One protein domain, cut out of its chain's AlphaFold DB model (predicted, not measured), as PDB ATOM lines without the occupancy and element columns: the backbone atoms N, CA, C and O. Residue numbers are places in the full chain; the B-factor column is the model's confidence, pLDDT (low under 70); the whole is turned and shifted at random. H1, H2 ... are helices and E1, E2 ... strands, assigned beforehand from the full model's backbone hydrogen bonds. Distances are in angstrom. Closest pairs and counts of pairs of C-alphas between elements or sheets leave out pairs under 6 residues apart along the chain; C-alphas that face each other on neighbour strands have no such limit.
ATOM      1  N   ARG A 477     140.488  39.864   0.849       88.75
ATOM      2  CA  ARG A 477     139.277  40.471   1.409       88.75
ATOM      3  C   ARG A 477     139.082  41.915   0.965       88.75
ATOM      4  O   ARG A 477     140.022  42.711   0.975       88.75
ATOM      5  N   ASP A 478     137.830  42.252   0.680       90.06
ATOM      6  CA  ASP A 478     137.384  43.637   0.600       90.06
ATOM      7  C   ASP A 478     137.114  44.176   2.006       90.06
ATOM      8  O   ASP A 478     136.363  43.586   2.788       90.06
ATOM      9  N   ARG A 479     137.784  45.277   2.338       91.12
ATOM     10  CA  ARG A 479     137.589  46.027   3.578       91.12
ATOM     11  C   ARG A 479     138.025  47.473   3.382       91.12
ATOM     12  O   ARG A 479     138.819  47.779   2.489       91.12
ATOM     13  N   PHE A 480     137.577  48.343   4.272       91.62
ATOM     14  CA  PHE A 480     138.092  49.696   4.412       91.62
ATOM     15  C   PHE A 480     138.863  49.872   5.713       91.62
ATOM     16  O   PHE A 480     138.669  49.145   6.689       91.62
ATOM     17  N   VAL A 481     139.712  50.892   5.728       92.06
ATOM     18  CA  VAL A 481     140.286  51.462   6.941       92.06
ATOM     19  C   VAL A 481     139.986  52.953   6.963       92.06
ATOM     20  O   VAL A 481     140.233  53.652   5.983       92.06
ATOM     21  N   GLU A 482     139.483  53.433   8.097       91.25
ATOM     22  CA  GLU A 482     139.175  54.838   8.331       91.25
ATOM     23  C   GLU A 482     139.976  55.388   9.518       91.25
ATOM     24  O   GLU A 482     139.850  54.902  10.645       91.25
ATOM     25  N   PHE A 483     140.785  56.422   9.291       91.62
ATOM     26  CA  PHE A 483     141.465  57.168  10.349       91.62
ATOM     27  C   PHE A 483     140.520  58.185  11.002       91.62
ATOM     28  O   PHE A 483     139.851  58.962  10.316       91.62
ATOM     29  N   LYS A 484     140.491  58.211  12.340       90.75
ATOM     30  CA  LYS A 484     139.634  59.096  13.142       90.75
ATOM     31  C   LYS A 484     140.377  59.711  14.316       90.75
ATOM     32  O   LYS A 484     141.314  59.126  14.861       90.75
ATOM     33  N   ALA A 485     139.896  60.877  14.743       92.19
ATOM     34  CA  ALA A 485     140.378  61.562  15.936       92.19
ATOM     35  C   ALA A 485     139.248  62.256  16.715       92.19
ATOM     36  O   ALA A 485     138.271  62.737  16.140       92.19
ATOM     37  N   ALA A 486     139.416  62.353  18.028       93.31
ATOM     38  CA  ALA A 486     138.552  63.076  18.949       93.31
ATOM     39  C   ALA A 486     139.403  63.984  19.835       93.31
ATOM     40  O   ALA A 486     140.412  63.545  20.382       93.31
ATOM     41  N   TYR A 487     139.028  65.250  19.966       95.25
ATOM     42  CA  TYR A 487     139.916  66.266  20.541       95.25
ATOM     43  C   TYR A 487     139.649  66.456  22.019       95.25
ATOM     44  O   TYR A 487     138.497  66.572  22.424       95.25
ATOM     45  N   VAL A 488     140.719  66.532  22.806       95.88
ATOM     46  CA  VAL A 488     140.636  66.724  24.251       95.88
ATOM     47  C   VAL A 488     140.898  68.189  24.576       95.88
ATOM     48  O   VAL A 488     141.968  68.740  24.297       95.88
ATOM     49  N   THR A 489     139.905  68.821  25.182       96.94
ATOM     50  CA  THR A 489     139.893  70.243  25.531       96.94
ATOM     51  C   THR A 489     139.645  70.433  27.016       96.94
ATOM     52  O   THR A 489     139.225  69.501  27.702       96.94
ATOM     53  N   LYS A 490     139.925  71.635  27.518       96.00
ATOM     54  CA  LYS A 490     139.618  72.052  28.882       96.00
ATOM     55  C   LYS A 490     138.858  73.370  28.856       96.00
ATOM     56  O   LYS A 490     139.286  74.319  28.197       96.00
ATOM     57  N   TRP A 491     137.756  73.429  29.591       94.75
ATOM     58  CA  TRP A 491     136.921  74.616  29.725       94.75
ATOM     59  C   TRP A 491     136.836  75.032  31.197       94.75
ATOM     60  O   TRP A 491     135.972  74.588  31.942       94.75
ATOM     61  N   GLU A 492     137.769  75.888  31.623       83.62
ATOM     62  CA  GLU A 492     137.978  76.277  33.035       83.62
ATOM     63  C   GLU A 492     136.767  76.964  33.691       83.62
ATOM     64  O   GLU A 492     136.662  77.022  34.914       83.62
ATOM     65  N   GLN A 493     135.862  77.529  32.890       72.62
ATOM     66  CA  GLN A 493     134.694  78.249  33.396       72.62
ATOM     67  C   GLN A 493     133.573  77.322  33.859       72.62
ATOM     68  O   GLN A 493     132.697  77.758  34.604       72.62
ATOM     69  N   THR A 494     133.603  76.047  33.463       73.38
ATOM     70  CA  THR A 494     132.581  75.099  33.885       73.38
ATOM     71  C   THR A 494     132.889  74.561  35.281       73.38
ATOM     72  O   THR A 494     133.977  74.051  35.547       73.38
ATOM     73  N   ARG A 495     131.930  74.696  36.202       70.19
ATOM     74  CA  ARG A 495     132.056  74.231  37.598       70.19
ATOM     75  C   ARG A 495     131.129  73.063  37.929       70.19
ATOM     76  O   ARG A 495     131.107  72.615  39.069       70.19
ATOM     77  N   TYR A 496     130.348  72.597  36.961       80.38
ATOM     78  CA  TYR A 496     129.235  71.674  37.177       80.38
ATOM     79  C   TYR A 496     129.323  70.478  36.229       80.38
ATOM     80  O   TYR A 496     129.942  70.553  35.165       80.38
ATOM     81  N   LYS A 497     128.712  69.357  36.629       88.88
ATOM     82  CA  LYS A 497     128.681  68.136  35.820       88.88
ATOM     83  C   LYS A 497     127.759  68.322  34.625       88.88
ATOM     84  O   LYS A 497     126.647  68.806  34.781       88.88
ATOM     85  N   TRP A 498     128.221  67.892  33.460       92.06
ATOM     86  CA  TRP A 498     127.458  67.910  32.218       92.06
ATOM     87  C   TRP A 498     126.977  66.505  31.854       92.06
ATOM     88  O   TRP A 498     127.723  65.550  32.092       92.06
ATOM     89  N   PRO A 499     125.785  66.355  31.249       93.75
ATOM     90  CA  PRO A 499     125.454  65.140  30.524       93.75
ATOM     91  C   PRO A 499     126.334  65.039  29.269       93.75
ATOM     92  O   PRO A 499     126.961  66.015  28.847       93.75
ATOM     93  N   GLU A 500     126.386  63.860  28.656       93.94
ATOM     94  CA  GLU A 500     126.841  63.789  27.270       93.94
ATOM     95  C   GLU A 500     125.801  64.474  26.385       93.94
ATOM     96  O   GLU A 500     124.608  64.274  26.586       93.94
ATOM     97  N   VAL A 501     126.233  65.291  25.425       95.25
ATOM     98  CA  VAL A 501     125.309  65.975  24.511       95.25
ATOM     99  C   VAL A 501     125.666  65.645  23.075       95.25
ATOM    100  O   VAL A 501     126.820  65.785  22.660       95.25
ATOM    101  N   ILE A 502     124.666  65.228  22.304       94.31
ATOM    102  CA  ILE A 502     124.801  64.926  20.888       94.31
ATOM    103  C   ILE A 502     123.861  65.822  20.100       94.31
ATOM    104  O   ILE A 502     122.640  65.738  20.215       94.31
ATOM    105  N   PHE A 503     124.457  66.664  19.265       94.69
ATOM    106  CA  PHE A 503     123.747  67.461  18.281       94.69
ATOM    107  C   PHE A 503     123.737  66.695  16.962       94.69
ATOM    108  O   PHE A 503     124.800  66.439  16.383       94.69
ATOM    109  N   HIS A 504     122.549  66.313  16.496       92.56
ATOM    110  CA  HIS A 504     122.386  65.576  15.244       92.56
ATOM    111  C   HIS A 504     122.941  66.345  14.039       92.56
ATOM    112  O   HIS A 504     123.011  67.573  14.016       92.56
ATOM    113  N   GLY A 505     123.360  65.598  13.023       89.06
ATOM    114  CA  GLY A 505     123.789  66.181  11.761       89.06
ATOM    115  C   GLY A 505     124.380  65.147  10.816       89.06
ATOM    116  O   GLY A 505     124.979  64.153  11.234       89.06
ATOM    117  N   LYS A 506     124.253  65.400   9.513       87.88
ATOM    118  CA  LYS A 506     124.692  64.463   8.476       87.88
ATOM    119  C   LYS A 506     126.214  64.302   8.460       87.88
ATOM    120  O   LYS A 506     126.956  65.268   8.268       87.88
ATOM    121  N   ARG A 507     126.684  63.065   8.616       87.44
ATOM    122  CA  ARG A 507     128.110  62.707   8.591       87.44
ATOM    123  C   ARG A 507     128.816  63.207   7.323       87.44
ATOM    124  O   ARG A 507     128.240  63.227   6.242       87.44
ATOM    125  N   ALA A 508     130.088  63.571   7.476       86.31
ATOM    126  CA  ALA A 508     130.985  64.071   6.436       86.31
ATOM    127  C   ALA A 508     130.542  65.389   5.768       86.31
ATOM    128  O   ALA A 508     131.078  65.752   4.722       86.31
ATOM    129  N   THR A 509     129.632  66.142   6.398       90.25
ATOM    130  CA  THR A 509     129.223  67.491   5.967       90.25
ATOM    131  C   THR A 509     129.762  68.571   6.920       90.25
ATOM    132  O   THR A 509     130.120  68.250   8.055       90.25
ATOM    133  N   PRO A 510     129.796  69.863   6.529       90.12
ATOM    134  CA  PRO A 510     130.137  70.968   7.443       90.12
ATOM    135  C   PRO A 510     129.185  71.110   8.649       90.12
ATOM    136  O   PRO A 510     129.533  71.687   9.679       90.12
ATOM    137  N   GLN A 511     127.976  70.563   8.533       90.88
ATOM    138  CA  GLN A 511     126.951  70.514   9.578       90.88
ATOM    139  C   GLN A 511     126.893  69.146  10.275       90.88
ATOM    140  O   GLN A 511     125.907  68.830  10.937       90.88
ATOM    141  N   GLY A 512     127.934  68.323  10.119       90.62
ATOM    142  CA  GLY A 512     127.958  66.980  10.680       90.62
ATOM    143  C   GLY A 512     127.800  66.954  12.193       90.62
ATOM    144  O   GLY A 512     128.163  67.911  12.882       90.62
ATOM    145  N   MET A 513     127.266  65.829  12.678       92.38
ATOM    146  CA  MET A 513     126.990  65.562  14.089       92.38
ATOM    147  C   MET A 513     128.118  66.054  14.998       92.38
ATOM    148  O   MET A 513     129.301  65.820  14.718       92.38
ATOM    149  N   ALA A 514     127.743  66.729  16.080       94.56
ATOM    150  CA  ALA A 514     128.661  67.193  17.104       94.56
ATOM    151  C   ALA A 514     128.406  66.425  18.401       94.56
ATOM    152  O   ALA A 514     127.271  66.357  18.863       94.56
ATOM    153  N   GLN A 515     129.460  65.866  18.988       94.12
ATOM    154  CA  GLN A 515     129.383  65.150  20.258       94.12
ATOM    155  C   GLN A 515     130.244  65.857  21.298       94.12
ATOM    156  O   GLN A 515     131.435  66.104  21.072       94.12
ATOM    157  N   PHE A 516     129.622  66.143  22.435       95.19
ATOM    158  CA  PHE A 516     130.186  66.839  23.575       95.19
ATOM    159  C   PHE A 516     130.239  65.890  24.775       95.19
ATOM    160  O   PHE A 516     129.243  65.673  25.463       95.19
ATOM    161  N   THR A 517     131.408  65.290  24.994       94.25
ATOM    162  CA  THR A 517     131.619  64.246  26.002       94.25
ATOM    163  C   THR A 517     132.434  64.820  27.169       94.25
ATOM    164  O   THR A 517     133.627  65.079  26.994       94.25
ATOM    165  N   PRO A 518     131.841  65.054  28.350       93.25
ATOM    166  CA  PRO A 518     132.563  65.591  29.501       93.25
ATOM    167  C   PRO A 518     133.393  64.530  30.231       93.25
ATOM    168  O   PRO A 518     133.079  63.344  30.232       93.25
ATOM    169  N   TYR A 519     134.434  64.998  30.905       93.06
ATOM    170  CA  TYR A 519     135.271  64.270  31.855       93.06
ATOM    171  C   TYR A 519     135.467  65.135  33.110       93.06
ATOM    172  O   TYR A 519     135.069  66.305  33.162       93.06
ATOM    173  N   ARG A 520     136.111  64.588  34.149       90.75
ATOM    174  CA  ARG A 520     136.416  65.358  35.364       90.75
ATOM    175  C   ARG A 520     137.324  66.568  35.093       90.75
ATOM    176  O   ARG A 520     138.067  66.641  34.116       90.75
ATOM    177  N   GLY A 521     137.271  67.542  36.002       89.44
ATOM    178  CA  GLY A 521     138.160  68.710  35.980       89.44
ATOM    179  C   GLY A 521     137.947  69.650  34.789       89.44
ATOM    180  O   GLY A 521     138.896  70.305  34.362       89.44
ATOM    181  N   GLY A 522     136.732  69.686  34.230       92.31
ATOM    182  CA  GLY A 522     136.384  70.551  33.098       92.31
ATOM    183  C   GLY A 522     137.002  70.111  31.769       92.31
ATOM    184  O   GLY A 522     137.138  70.932  30.863       92.31
ATOM    185  N   HIS A 523     137.411  68.845  31.657       95.12
ATOM    186  CA  HIS A 523     137.899  68.276  30.406       95.12
ATOM    187  C   HIS A 523     136.740  67.793  29.536       95.12
ATOM    188  O   HIS A 523     135.750  67.276  30.046       95.12
ATOM    189  N   PHE A 524     136.879  67.928  28.221       95.06
ATOM    190  CA  PHE A 524     135.882  67.475  27.254       95.06
ATOM    191  C   PHE A 524     136.550  66.809  26.061       95.06
ATOM    192  O   PHE A 524     137.526  67.326  25.513       95.06
ATOM    193  N   GLN A 525     135.984  65.687  25.632       95.38
ATOM    194  CA  GLN A 525     136.274  65.056  24.357       95.38
ATOM    195  C   GLN A 525     135.243  65.503  23.323       95.38
ATOM    196  O   GLN A 525     134.035  65.395  23.532       95.38
ATOM    197  N   LEU A 526     135.739  65.995  22.194       95.19
ATOM    198  CA  LEU A 526     134.927  66.565  21.130       95.19
ATOM    199  C   LEU A 526     134.992  65.687  19.885       95.19
ATOM    200  O   LEU A 526     136.087  65.403  19.382       95.19
ATOM    201  N   HIS A 527     133.822  65.341  19.346       92.38
ATOM    202  CA  HIS A 527     133.705  64.855  17.971       92.38
ATOM    203  C   HIS A 527     132.939  65.862  17.134       92.38
ATOM    204  O   HIS A 527     131.941  66.437  17.566       92.38
ATOM    205  N   GLY A 528     133.396  66.021  15.901       92.81
ATOM    206  CA  GLY A 528     132.639  66.656  14.840       92.81
ATOM    207  C   GLY A 528     132.743  65.742  13.641       92.81
ATOM    208  O   GLY A 528     133.839  65.579  13.106       92.81
ATOM    209  N   MET A 529     131.635  65.133  13.224       90.56
ATOM    210  CA  MET A 529     131.584  64.168  12.120       90.56
ATOM    211  C   MET A 529     131.725  64.864  10.756       90.56
ATOM    212  O   MET A 529     130.924  64.664   9.848       90.56
ATOM    213  N   THR A 530     132.757  65.694  10.622       91.56
ATOM    214  CA  THR A 530     133.156  66.499   9.470       91.56
ATOM    215  C   THR A 530     134.585  66.105   9.068       91.56
ATOM    216  O   THR A 530     135.344  65.583   9.892       91.56
ATOM    217  N   LYS A 531     134.985  66.373   7.816       89.25
ATOM    218  CA  LYS A 531     136.353  66.103   7.311       89.25
ATOM    219  C   LYS A 531     137.440  66.981   7.957       89.25
ATOM    220  O   LYS A 531     138.638  66.717   7.840       89.25
ATOM    221  N   GLU A 532     137.027  68.034   8.652       89.31
ATOM    222  CA  GLU A 532     137.929  68.989   9.289       89.31
ATOM    223  C   GLU A 532     138.200  68.681  10.765       89.31
ATOM    224  O   GLU A 532     139.138  69.237  11.337       89.31
ATOM    225  N   ILE A 533     137.408  67.793  11.379       89.75
ATOM    226  CA  ILE A 533     137.467  67.502  12.815       89.75
ATOM    227  C   ILE A 533     137.736  66.012  13.039       89.75
ATOM    228  O   ILE A 533     138.898  65.624  13.202       89.75
ATOM    229  N   THR A 534     136.708  65.161  13.048       86.56
ATOM    230  CA  THR A 534     136.864  63.738  13.392       86.56
ATOM    231  C   THR A 534     137.256  62.887  12.202       86.56
ATOM    232  O   THR A 534     138.058  61.969  12.358       86.56
ATOM    233  N   LEU A 535     136.714  63.198  11.025       87.38
ATOM    234  CA  LEU A 535     137.039  62.516   9.779       87.38
ATOM    235  C   LEU A 535     138.191  63.238   9.086       87.38
ATOM    236  O   LEU A 535     138.489  64.392   9.394       87.38
ATOM    237  N   PHE A 536     138.822  62.565   8.131       89.06
ATOM    238  CA  PHE A 536     139.921  63.124   7.357       89.06
ATOM    239  C   PHE A 536     139.648  62.940   5.872       89.06
ATOM    240  O   PHE A 536     139.177  61.892   5.436       89.06
ATOM    241  N   GLU A 537     139.957  63.971   5.094       85.88
ATOM    242  CA  GLU A 537     140.097  63.816   3.653       85.88
ATOM    243  C   GLU A 537     141.215  62.804   3.368       85.88
ATOM    244  O   GLU A 537     142.255  62.846   4.025       85.88
ATOM    245  N   GLU A 538     140.950  61.842   2.477       85.94
ATOM    246  CA  GLU A 538     141.806  60.662   2.227       85.94
ATOM    247  C   GLU A 538     142.018  59.757   3.457       85.94
ATOM    248  O   GLU A 538     142.852  58.856   3.443       85.94
ATOM    249  N   GLY A 539     141.265  59.979   4.539       85.00
ATOM    250  CA  GLY A 539     141.334  59.165   5.750       85.00
ATOM    251  C   GLY A 539     140.626  57.822   5.632       85.00
ATOM    252  O   GLY A 539     140.782  57.007   6.533       85.00
ATOM    253  N   LEU A 540     139.854  57.605   4.563       90.56
ATOM    254  CA  LEU A 540     139.150  56.366   4.252       90.56
ATOM    255  C   LEU A 540     139.775  55.740   3.005       90.56
ATOM    256  O   LEU A 540     139.775  56.350   1.936       90.56
ATOM    257  N   VAL A 541     140.284  54.521   3.148       92.38
ATOM    258  CA  VAL A 541     140.951  53.770   2.078       92.38
ATOM    259  C   VAL A 541     140.372  52.366   1.983       92.38
ATOM    260  O   VAL A 541     139.987  51.790   2.999       92.38
ATOM    261  N   LYS A 542     140.307  51.816   0.767       93.50
ATOM    262  CA  LYS A 542     139.845  50.448   0.496       93.50
ATOM    263  C   LYS A 542     141.038  49.527   0.236       93.50
ATOM    264  O   LYS A 542     142.083  49.987  -0.224       93.50
ATOM    265  N   SER A 543     140.882  48.243   0.530       92.06
ATOM    266  CA  SER A 543     141.834  47.207   0.131       92.06
ATOM    267  C   SER A 543     141.919  47.093  -1.395       92.06
ATOM    268  O   SER A 543     141.095  47.639  -2.136       92.06
ATOM    269  N   THR A 544     142.955  46.408  -1.878       92.25
ATOM    270  CA  THR A 544     143.220  46.249  -3.314       92.25
ATOM    271  C   THR A 544     143.188  44.770  -3.708       92.25
ATOM    272  O   THR A 544     143.311  43.898  -2.851       92.25
ATOM    273  N   PRO A 545     143.120  44.430  -5.009       88.69
ATOM    274  CA  PRO A 545     143.217  43.034  -5.450       88.69
ATOM    275  C   PRO A 545     144.528  42.316  -5.067       88.69
ATOM    276  O   PRO A 545     144.604  41.084  -5.177       88.69
ATOM    277  N   LEU A 546     145.559  43.083  -4.680       91.38
ATOM    278  CA  LEU A 546     146.892  42.602  -4.308       91.38
ATOM    279  C   LEU A 546     147.079  42.431  -2.796       91.38
ATOM    280  O   LEU A 546     147.947  41.661  -2.404       91.38
ATOM    281  N   SER A 547     146.299  43.131  -1.971       94.31
ATOM    282  CA  SER A 547     146.438  43.114  -0.513       94.31
ATOM    283  C   SER A 547     145.090  43.338   0.161       94.31
ATOM    284  O   SER A 547     144.356  44.273  -0.174       94.31
ATOM    285  N   ALA A 548     144.794  42.495   1.147       93.31
ATOM    286  CA  ALA A 548     143.652  42.635   2.037       93.31
ATOM    287  C   ALA A 548     143.816  43.802   3.021       93.31
ATOM    288  O   ALA A 548     142.837  44.172   3.671       93.31
ATOM    289  N   GLN A 549     145.014  44.386   3.148       95.38
ATOM    290  CA  GLN A 549     145.286  45.558   3.971       95.38
ATOM    291  C   GLN A 549     145.102  46.855   3.168       95.38
ATOM    292  O   GLN A 549     145.889  47.149   2.272       95.38
ATOM    293  N   PRO A 550     144.124  47.703   3.523       93.12
ATOM    294  CA  PRO A 550     144.055  49.048   2.971       93.12
ATOM    295  C   PRO A 550     145.269  49.881   3.411       93.12
ATOM    296  O   PRO A 550     145.606  49.927   4.602       93.12
ATOM    297  N   GLU A 551     145.908  50.555   2.457       91.94
ATOM    298  CA  GLU A 551     147.079  51.400   2.700       91.94
ATOM    299  C   GLU A 551     146.656  52.837   3.016       91.94
ATOM    300  O   GLU A 551     146.251  53.596   2.136       91.94
ATOM    301  N   LEU A 552     146.744  53.223   4.291       90.62
ATOM    302  CA  LEU A 552     146.598  54.623   4.688       90.62
ATOM    303  C   LEU A 552     147.814  55.435   4.233       90.62
ATOM    304  O   LEU A 552     148.951  54.972   4.343       90.62
ATOM    305  N   ASP A 553     147.580  56.686   3.832       91.56
ATOM    306  CA  ASP A 553     148.658  57.623   3.519       91.56
ATOM    307  C   ASP A 553     149.667  57.720   4.678       91.56
ATOM    308  O   ASP A 553     149.306  57.701   5.867       91.56
ATOM    309  N   LYS A 554     150.949  57.864   4.327       89.75
ATOM    310  CA  LYS A 554     152.066  57.923   5.273       89.75
ATOM    311  C   LYS A 554     151.830  58.941   6.393       89.75
ATOM    312  O   LYS A 554     152.165  58.661   7.542       89.75
ATOM    313  N   LYS A 555     151.174  60.072   6.104       89.62
ATOM    314  CA  LYS A 555     150.852  61.111   7.098       89.62
ATOM    315  C   LYS A 555     149.941  60.617   8.225       89.62
ATOM    316  O   LYS A 555     149.946  61.217   9.303       89.62
ATOM    317  N   PHE A 556     149.113  59.597   7.992       90.00
ATOM    318  CA  PHE A 556     148.240  58.992   9.005       90.00
ATOM    319  C   PHE A 556     148.964  57.886   9.767       90.00
ATOM    320  O   PHE A 556     148.875  57.842  10.990       90.00
ATOM    321  N   ILE A 557     149.749  57.061   9.071       87.75
ATOM    322  CA  ILE A 557     150.609  56.047   9.699       87.75
ATOM    323  C   ILE A 557     151.610  56.701  10.663       87.75
ATOM    324  O   ILE A 557     151.747  56.258  11.802       87.75
ATOM    325  N   GLU A 558     152.239  57.809  10.264       87.56
ATOM    326  CA  GLU A 558     153.122  58.595  11.135       87.56
ATOM    327  C   GLU A 558     152.374  59.118  12.376       87.56
ATOM    328  O   GLU A 558     152.900  59.028  13.483       87.56
ATOM    329  N   LYS A 559     151.111  59.559  12.257       88.44
ATOM    330  CA  LYS A 559     150.303  59.943  13.434       88.44
ATOM    331  C   LYS A 559     150.056  58.768  14.377       88.44
ATOM    332  O   LYS A 559     150.143  58.948  15.588       88.44
ATOM    333  N   ILE A 560     149.753  57.587  13.831       85.69
ATOM    334  CA  ILE A 560     149.462  56.372  14.607       85.69
ATOM    335  C   ILE A 560     150.687  55.913  15.405       85.69
ATOM    336  O   ILE A 560     150.552  55.629  16.594       85.69
ATOM    337  N   PHE A 561     151.863  55.852  14.773       83.81
ATOM    338  CA  PHE A 561     153.049  55.222  15.368       83.81
ATOM    339  C   PHE A 561     154.088  56.194  15.935       83.81
ATOM    340  O   PHE A 561     154.880  55.789  16.782       83.81
ATOM    341  N   VAL A 562     154.108  57.452  15.484       84.06
ATOM    342  CA  VAL A 562     155.081  58.469  15.927       84.06
ATOM    343  C   VAL A 562     154.402  59.553  16.764       84.06
ATOM    344  O   VAL A 562     154.935  59.945  17.797       84.06
ATOM    345  N   GLY A 563     153.216  60.013  16.355       84.06
ATOM    346  CA  GLY A 563     152.417  60.993  17.094       84.06
ATOM    347  C   GLY A 563     152.065  62.248  16.290       84.06
ATOM    348  O   GLY A 563     152.244  62.320  15.075       84.06
ATOM    349  N   TRP A 564     151.510  63.249  16.974       87.25
ATOM    350  CA  TRP A 564     150.972  64.462  16.354       87.25
ATOM    351  C   TRP A 564     151.955  65.628  16.390       87.25
ATOM    352  O   TRP A 564     152.521  65.943  17.435       87.25
ATOM    353  N   SER A 565     152.086  66.337  15.268       86.69
ATOM    354  CA  SER A 565     152.749  67.640  15.246       86.69
ATOM    355  C   SER A 565     151.873  68.717  15.899       86.69
ATOM    356  O   SER A 565     150.641  68.646  15.888       86.69
ATOM    357  N   SER A 566     152.514  69.735  16.482       85.88
ATOM    358  CA  SER A 566     151.838  70.740  17.313       85.88
ATOM    359  C   SER A 566     150.854  71.627  16.549       85.88
ATOM    360  O   SER A 566     149.840  72.028  17.115       85.88
ATOM    361  N   GLU A 567     151.144  71.954  15.288       88.62
ATOM    362  CA  GLU A 567     150.343  72.918  14.522       88.62
ATOM    363  C   GLU A 567     148.999  72.329  14.054       88.62
ATOM    364  O   GLU A 567     147.959  72.871  14.436       88.62
ATOM    365  N   PRO A 568     148.955  71.164  13.366       87.12
ATOM    366  CA  PRO A 568     147.687  70.540  12.977       87.12
ATOM    367  C   PRO A 568     146.820  70.149  14.179       87.12
ATOM    368  O   PRO A 568     145.593  70.154  14.091       87.12
ATOM    369  N   LEU A 569     147.454  69.821  15.312       90.88
ATOM    370  CA  LEU A 569     146.770  69.569  16.576       90.88
ATOM    371  C   LEU A 569     145.975  70.798  17.037       90.88
ATOM    372  O   LEU A 569     144.776  70.692  17.304       90.88
ATOM    373  N   LYS A 570     146.636  71.959  17.134       93.62
ATOM    374  CA  LYS A 570     146.003  73.209  17.573       93.62
ATOM    375  C   LYS A 570     144.890  73.630  16.621       93.62
ATOM    376  O   LYS A 570     143.789  73.923  17.080       93.62
ATOM    377  N   GLU A 571     145.155  73.600  15.317       94.44
ATOM    378  CA  GLU A 571     144.192  74.016  14.295       94.44
ATOM    379  C   GLU A 571     142.902  73.186  14.358       94.44
ATOM    380  O   GLU A 571     141.803  73.733  14.461       94.44
ATOM    381  N   ARG A 572     143.016  71.852  14.353       94.56
ATOM    382  CA  ARG A 572     141.837  70.974  14.359       94.56
ATOM    383  C   ARG A 572     141.098  70.995  15.693       94.56
ATOM    384  O   ARG A 572     139.870  70.935  15.705       94.56
ATOM    385  N   THR A 573     141.814  71.169  16.804       96.31
ATOM    386  CA  THR A 573     141.178  71.386  18.113       96.31
ATOM    387  C   THR A 573     140.369  72.680  18.120       96.31
ATOM    388  O   THR A 573     139.233  72.686  18.587       96.31
ATOM    389  N   GLN A 574     140.899  73.764  17.545       96.81
ATOM    390  CA  GLN A 574     140.176  75.032  17.442       96.81
ATOM    391  C   GLN A 574     138.930  74.910  16.557       96.81
ATOM    392  O   GLN A 574     137.884  75.461  16.897       96.81
ATOM    393  N   LYS A 575     139.014  74.152  15.457       96.56
ATOM    394  CA  LYS A 575     137.857  73.826  14.606       96.56
ATOM    395  C   LYS A 575     136.800  73.021  15.365       96.56
ATOM    396  O   LYS A 575     135.616  73.318  15.238       96.56
ATOM    397  N   ALA A 576     137.211  72.059  16.196       96.31
ATOM    398  CA  ALA A 576     136.300  71.308  17.061       96.31
ATOM    399  C   ALA A 576     135.588  72.218  18.077       96.31
ATOM    400  O   ALA A 576     134.366  72.159  18.199       96.31
ATOM    401  N   ILE A 577     136.334  73.102  18.750       97.31
ATOM    402  CA  ILE A 577     135.778  74.096  19.682       97.31
ATOM    403  C   ILE A 577     134.781  75.001  18.959       97.31
ATOM    404  O   ILE A 577     133.661  75.185  19.432       97.31
ATOM    405  N   TRP A 578     135.156  75.522  17.789       96.62
ATOM    406  CA  TRP A 578     134.289  76.385  16.994       96.62
ATOM    407  C   TRP A 578     132.992  75.669  16.597       96.62
ATOM    408  O   TRP A 578     131.908  76.218  16.793       96.62
ATOM    409  N   HIS A 579     133.084  74.422  16.124       95.81
ATOM    410  CA  HIS A 579     131.932  73.614  15.706       95.81
ATOM    411  C   HIS A 579     130.910  73.411  16.827       95.81
ATOM    412  O   HIS A 579     129.710  73.540  16.583       95.81
ATOM    413  N   LEU A 580     131.379  73.149  18.053       95.62
ATOM    414  CA  LEU A 580     130.519  73.010  19.234       95.62
ATOM    415  C   LEU A 580     130.015  74.363  19.750       95.62
ATOM    416  O   LEU A 580     128.877  74.455  20.202       95.62
ATOM    417  N   SER A 581     130.809  75.431  19.626       95.94
ATOM    418  CA  SER A 581     130.424  76.768  20.101       95.94
ATOM    419  C   SER A 581     129.230  77.382  19.363       95.94
ATOM    420  O   SER A 581     128.600  78.301  19.876       95.94
ATOM    421  N   ARG A 582     128.875  76.847  18.187       94.81
ATOM    422  CA  ARG A 582     127.629  77.200  17.484       94.81
ATOM    423  C   ARG A 582     126.385  76.831  18.296       94.81
ATOM    424  O   ARG A 582     125.364  77.486  18.149       94.81
ATOM    425  N   PHE A 583     126.486  75.791  19.124       96.56
ATOM    426  CA  PHE A 583     125.413  75.339  20.006       96.56
ATOM    427  C   PHE A 583     125.626  75.783  21.448       96.56
ATOM    428  O   PHE A 583     124.652  76.047  22.130       96.56
ATOM    429  N   ILE A 584     126.874  75.882  21.914       96.12
ATOM    430  CA  ILE A 584     127.218  76.281  23.286       96.12
ATOM    431  C   ILE A 584     128.128  77.521  23.215       96.12
ATOM    432  O   ILE A 584     129.353  77.378  23.230       96.12
ATOM    433  N   PRO A 585     127.586  78.748  23.086       95.94
ATOM    434  CA  PRO A 585     128.382  79.940  22.764       95.94
ATOM    435  C   PRO A 585     129.524  80.240  23.742       95.94
ATOM    436  O   PRO A 585     130.582  80.726  23.333       95.94
ATOM    437  N   SER A 586     129.336  79.936  25.026       93.56
ATOM    438  CA  SER A 586     130.342  80.108  26.081       93.56
ATOM    439  C   SER A 586     131.526  79.135  25.940       93.56
ATOM    440  O   SER A 586     132.644  79.449  26.354       93.56
ATOM    441  N   PHE A 587     131.346  78.005  25.245       95.50
ATOM    442  CA  PHE A 587     132.394  77.009  25.011       95.50
ATOM    443  C   PHE A 587     133.514  77.493  24.076       95.50
ATOM    444  O   PHE A 587     134.591  76.898  24.041       95.50
ATOM    445  N   LYS A 588     133.328  78.611  23.358       95.81
ATOM    446  CA  LYS A 588     134.384  79.235  22.533       95.81
ATOM    447  C   LYS A 588     135.674  79.543  23.312       95.81
ATOM    448  O   LYS A 588     136.724  79.724  22.705       95.81
ATOM    449  N   GLU A 589     135.579  79.640  24.639       94.94
ATOM    450  CA  GLU A 589     136.685  79.946  25.551       94.94
ATOM    451  C   GLU A 589     137.471  78.704  26.003       94.94
ATOM    452  O   GLU A 589     138.479  78.824  26.708       94.94
ATOM    453  N   ALA A 590     137.030  77.507  25.599       96.50
ATOM    454  CA  ALA A 590     137.755  76.268  25.826       96.50
ATOM    455  C   ALA A 590     139.135  76.291  25.150       96.50
ATOM    456  O   ALA A 590     139.372  76.979  24.155       96.50
ATOM    457  N   LYS A 591     140.071  75.522  25.703       96.06
ATOM    458  CA  LYS A 591     141.461  75.452  25.238       96.06
ATOM    459  C   LYS A 591     141.873  74.014  24.965       96.06
ATOM    460  O   LYS A 591     141.310  73.077  25.526       96.06
ATOM    461  N   LEU A 592     142.892  73.844  24.125       95.75
ATOM    462  CA  LEU A 592     143.584  72.568  23.947       95.75
ATOM    463  C   LEU A 592     144.086  72.052  25.304       95.75
ATOM    464  O   LEU A 592     144.791  72.778  26.003       95.75
ATOM    465  N   ALA A 593     143.750  70.807  25.649       95.00
ATOM    466  CA  ALA A 593     144.199  70.176  26.892       95.00
ATOM    467  C   ALA A 593     145.270  69.107  26.662       95.00
ATOM    468  O   ALA A 593     146.223  69.017  27.429       95.00
ATOM    469  N   SER A 594     145.132  68.298  25.609       94.62
ATOM    470  CA  SER A 594     146.121  67.275  25.249       94.62
ATOM    471  C   SER A 594     146.013  66.883  23.776       94.62
ATOM    472  O   SER A 594     145.191  67.431  23.038       94.62
ATOM    473  N   LYS A 595     146.855  65.942  23.331       93.25
ATOM    474  CA  LYS A 595     146.700  65.306  22.014       93.25
ATOM    475  C   LYS A 595     145.305  64.657  21.891       93.25
ATOM    476  O   LYS A 595     144.695  64.339  22.910       93.25
ATOM    477  N   PRO A 596     144.760  64.463  20.677       93.06
ATOM    478  CA  PRO A 596     143.476  63.797  20.518       93.06
ATOM    479  C   PRO A 596     143.549  62.343  20.991       93.06
ATOM    480  O   PRO A 596     144.629  61.768  21.103       93.06
ATOM    481  N   LEU A 597     142.396  61.726  21.207       91.94
ATOM    482  CA  LEU A 597     142.239  60.277  21.124       91.94
ATOM    483  C   LEU A 597     142.088  59.927  19.642       91.94
ATOM    484  O   LEU A 597     141.233  60.496  18.966       91.94
ATOM    485  N   TYR A 598     142.931  59.056  19.099       91.31
ATOM    486  CA  TYR A 598     142.975  58.804  17.657       91.31
ATOM    487  C   TYR A 598     143.342  57.364  17.341       91.31
ATOM    488  O   TYR A 598     143.933  56.650  18.145       91.31
ATOM    489  N   GLY A 599     143.022  56.953  16.125       89.94
ATOM    490  CA  GLY A 599     143.385  55.646  15.619       89.94
ATOM    491  C   GLY A 599     142.757  55.399  14.265       89.94
ATOM    492  O   GLY A 599     142.064  56.251  13.710       89.94
ATOM    493  N   ALA A 600     143.005  54.209  13.746       89.81
ATOM    494  CA  ALA A 600     142.340  53.715  12.562       89.81
ATOM    495  C   ALA A 600     141.369  52.600  12.950       89.81
ATOM    496  O   ALA A 600     141.619  51.823  13.876       89.81
ATOM    497  N   GLN A 601     140.252  52.551  12.242       87.62
ATOM    498  CA  GLN A 601     139.202  51.566  12.412       87.62
ATOM    499  C   GLN A 601     139.032  50.808  11.100       87.62
ATOM    500  O   GLN A 601     138.963  51.430  10.044       87.62
ATOM    501  N   GLN A 602     138.952  49.480  11.164       88.38
ATOM    502  CA  GLN A 602     138.538  48.695  10.004       88.38
ATOM    503  C   GLN A 602     137.021  48.726   9.830       88.38
ATOM    504  O   GLN A 602     136.279  48.820  10.809       88.38
ATOM    505  N   ILE A 603     136.578  48.590   8.586       87.19
ATOM    506  CA  ILE A 603     135.178  48.386   8.219       87.19
ATOM    507  C   ILE A 603     135.161  47.222   7.220       87.19
ATOM    508  O   ILE A 603     135.791  47.340   6.166       87.19
ATOM    509  N   PRO A 604     134.550  46.073   7.543       85.31
ATOM    510  CA  PRO A 604     134.553  44.925   6.642       85.31
ATOM    511  C   PRO A 604     133.628  45.147   5.438       85.31
ATOM    512  O   PRO A 604     132.619  45.838   5.544       85.31
ATOM    513  N   GLY A 605     133.944  44.500   4.314       85.12
ATOM    514  CA  GLY A 605     133.108  44.514   3.114       85.12
ATOM    515  C   GLY A 605     133.334  45.730   2.216       85.12
ATOM    516  O   GLY A 605     134.419  46.315   2.178       85.12
ATOM    517  N   ASP A 606     132.307  46.068   1.442       82.06
ATOM    518  CA  ASP A 606     132.301  47.130   0.435       82.06
ATOM    519  C   ASP A 606     131.382  48.319   0.779       82.06
ATOM    520  O   ASP A 606     131.394  49.310   0.047       82.06
ATOM    521  N   ASP A 607     130.706  48.265   1.929       81.00
ATOM    522  CA  ASP A 607     129.889  49.341   2.490       81.00
ATOM    523  C   ASP A 607     130.617  50.065   3.642       81.00
ATOM    524  O   ASP A 607     130.748  49.554   4.755       81.00
ATOM    525  N   ASP A 608     131.081  51.293   3.398       70.25
ATOM    526  CA  ASP A 608     131.724  52.155   4.403       70.25
ATOM    527  C   ASP A 608     130.718  52.794   5.387       70.25
ATOM    528  O   ASP A 608     131.087  53.383   6.421       70.25
ATOM    529  N   THR A 609     129.421  52.658   5.106       71.69
ATOM    530  CA  THR A 609     128.338  53.093   5.986       71.69
ATOM    531  C   THR A 609     127.985  52.058   7.043       71.69
ATOM    532  O   THR A 609     127.328  52.413   8.018       71.69
TER     533      THR A 609
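Overview. This is residues 477 to 609 of the 692 residues of the protein "Phosphoglycolate phosphatase" of hydrothermal vent metagenome (UniProt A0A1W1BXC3). One elongated, twisted sheet has helices H1 and H2 over one face and no named helix over the other. Long strand E1 is its spine: E4, E3 and E2 widen it towards one end, E5 and E6 pair with E1 towards the other, and short H3 packs on the end of H2. The printed part has 133 residues, mixed class, in the order E1 E2 E3 E4 E5 H1 H2 H3 E6; the sheet is branched and antiparallel. It is compact, radius of gyration of the C-alphas 16.0 A, spanning 54 by 31 by 23 A.

Along the chain. E1, residues 479 to 490, spans 36.4 A from C-alpha 479 at (137.589, 46.027, 3.578). E2 is 500 to 503, E3 514 to 518, E4 523 to 528, E5 540 to 542. H1 is 554 to 561; H2, 566 to 581, spans 22.4 A; H3 is 585 to 589. E6, 597 to 604, spans 22.5 A to C-alpha 604 at (134.553, 44.925, 6.642).

Arrangement. E4 (N 489 to O 524, 2.8 A) and E5 (N 481 to O 541, 2.9 A) lie on one side of E1, E6 (N 482 to O 601, 2.8 A) on the other. E2 E3 E4 form a meander, successive antiparallel neighbours, with hairpins E2 and E3 (N 503 to O 514, 2.9 A) and E3 and E4 (N 515 to O 527, 2.9 A); with E1, antiparallel to E4, they make a Greek key. H2 runs across the strands, height over the sheet 8.8 A; its C-alpha 573 is 5.8 A from C-alpha 487. H1, on the same face, is over E6, C-alphas 560 and 599 being 6.2 A apart. H2 touches H3 with residues 577 to 581 alone, closest C-alphas 581 and 588, 5.3 A. O i to N i+4 pairs are within hydrogen-bond range throughout H2, 3 of 4 in H1 and 0 of 1 in H3, where 2 of 2 O i to N i+3 pairs are.

Size, cuts and confidence. The farthest C-alphas, Arg 495 and Leu 546, are 54.6 A apart. The printed part has no cut; links E4 to E5 and E5 to H1 are long. Mean pLDDT of the printed part is 90.7, and no printed residue is under 70.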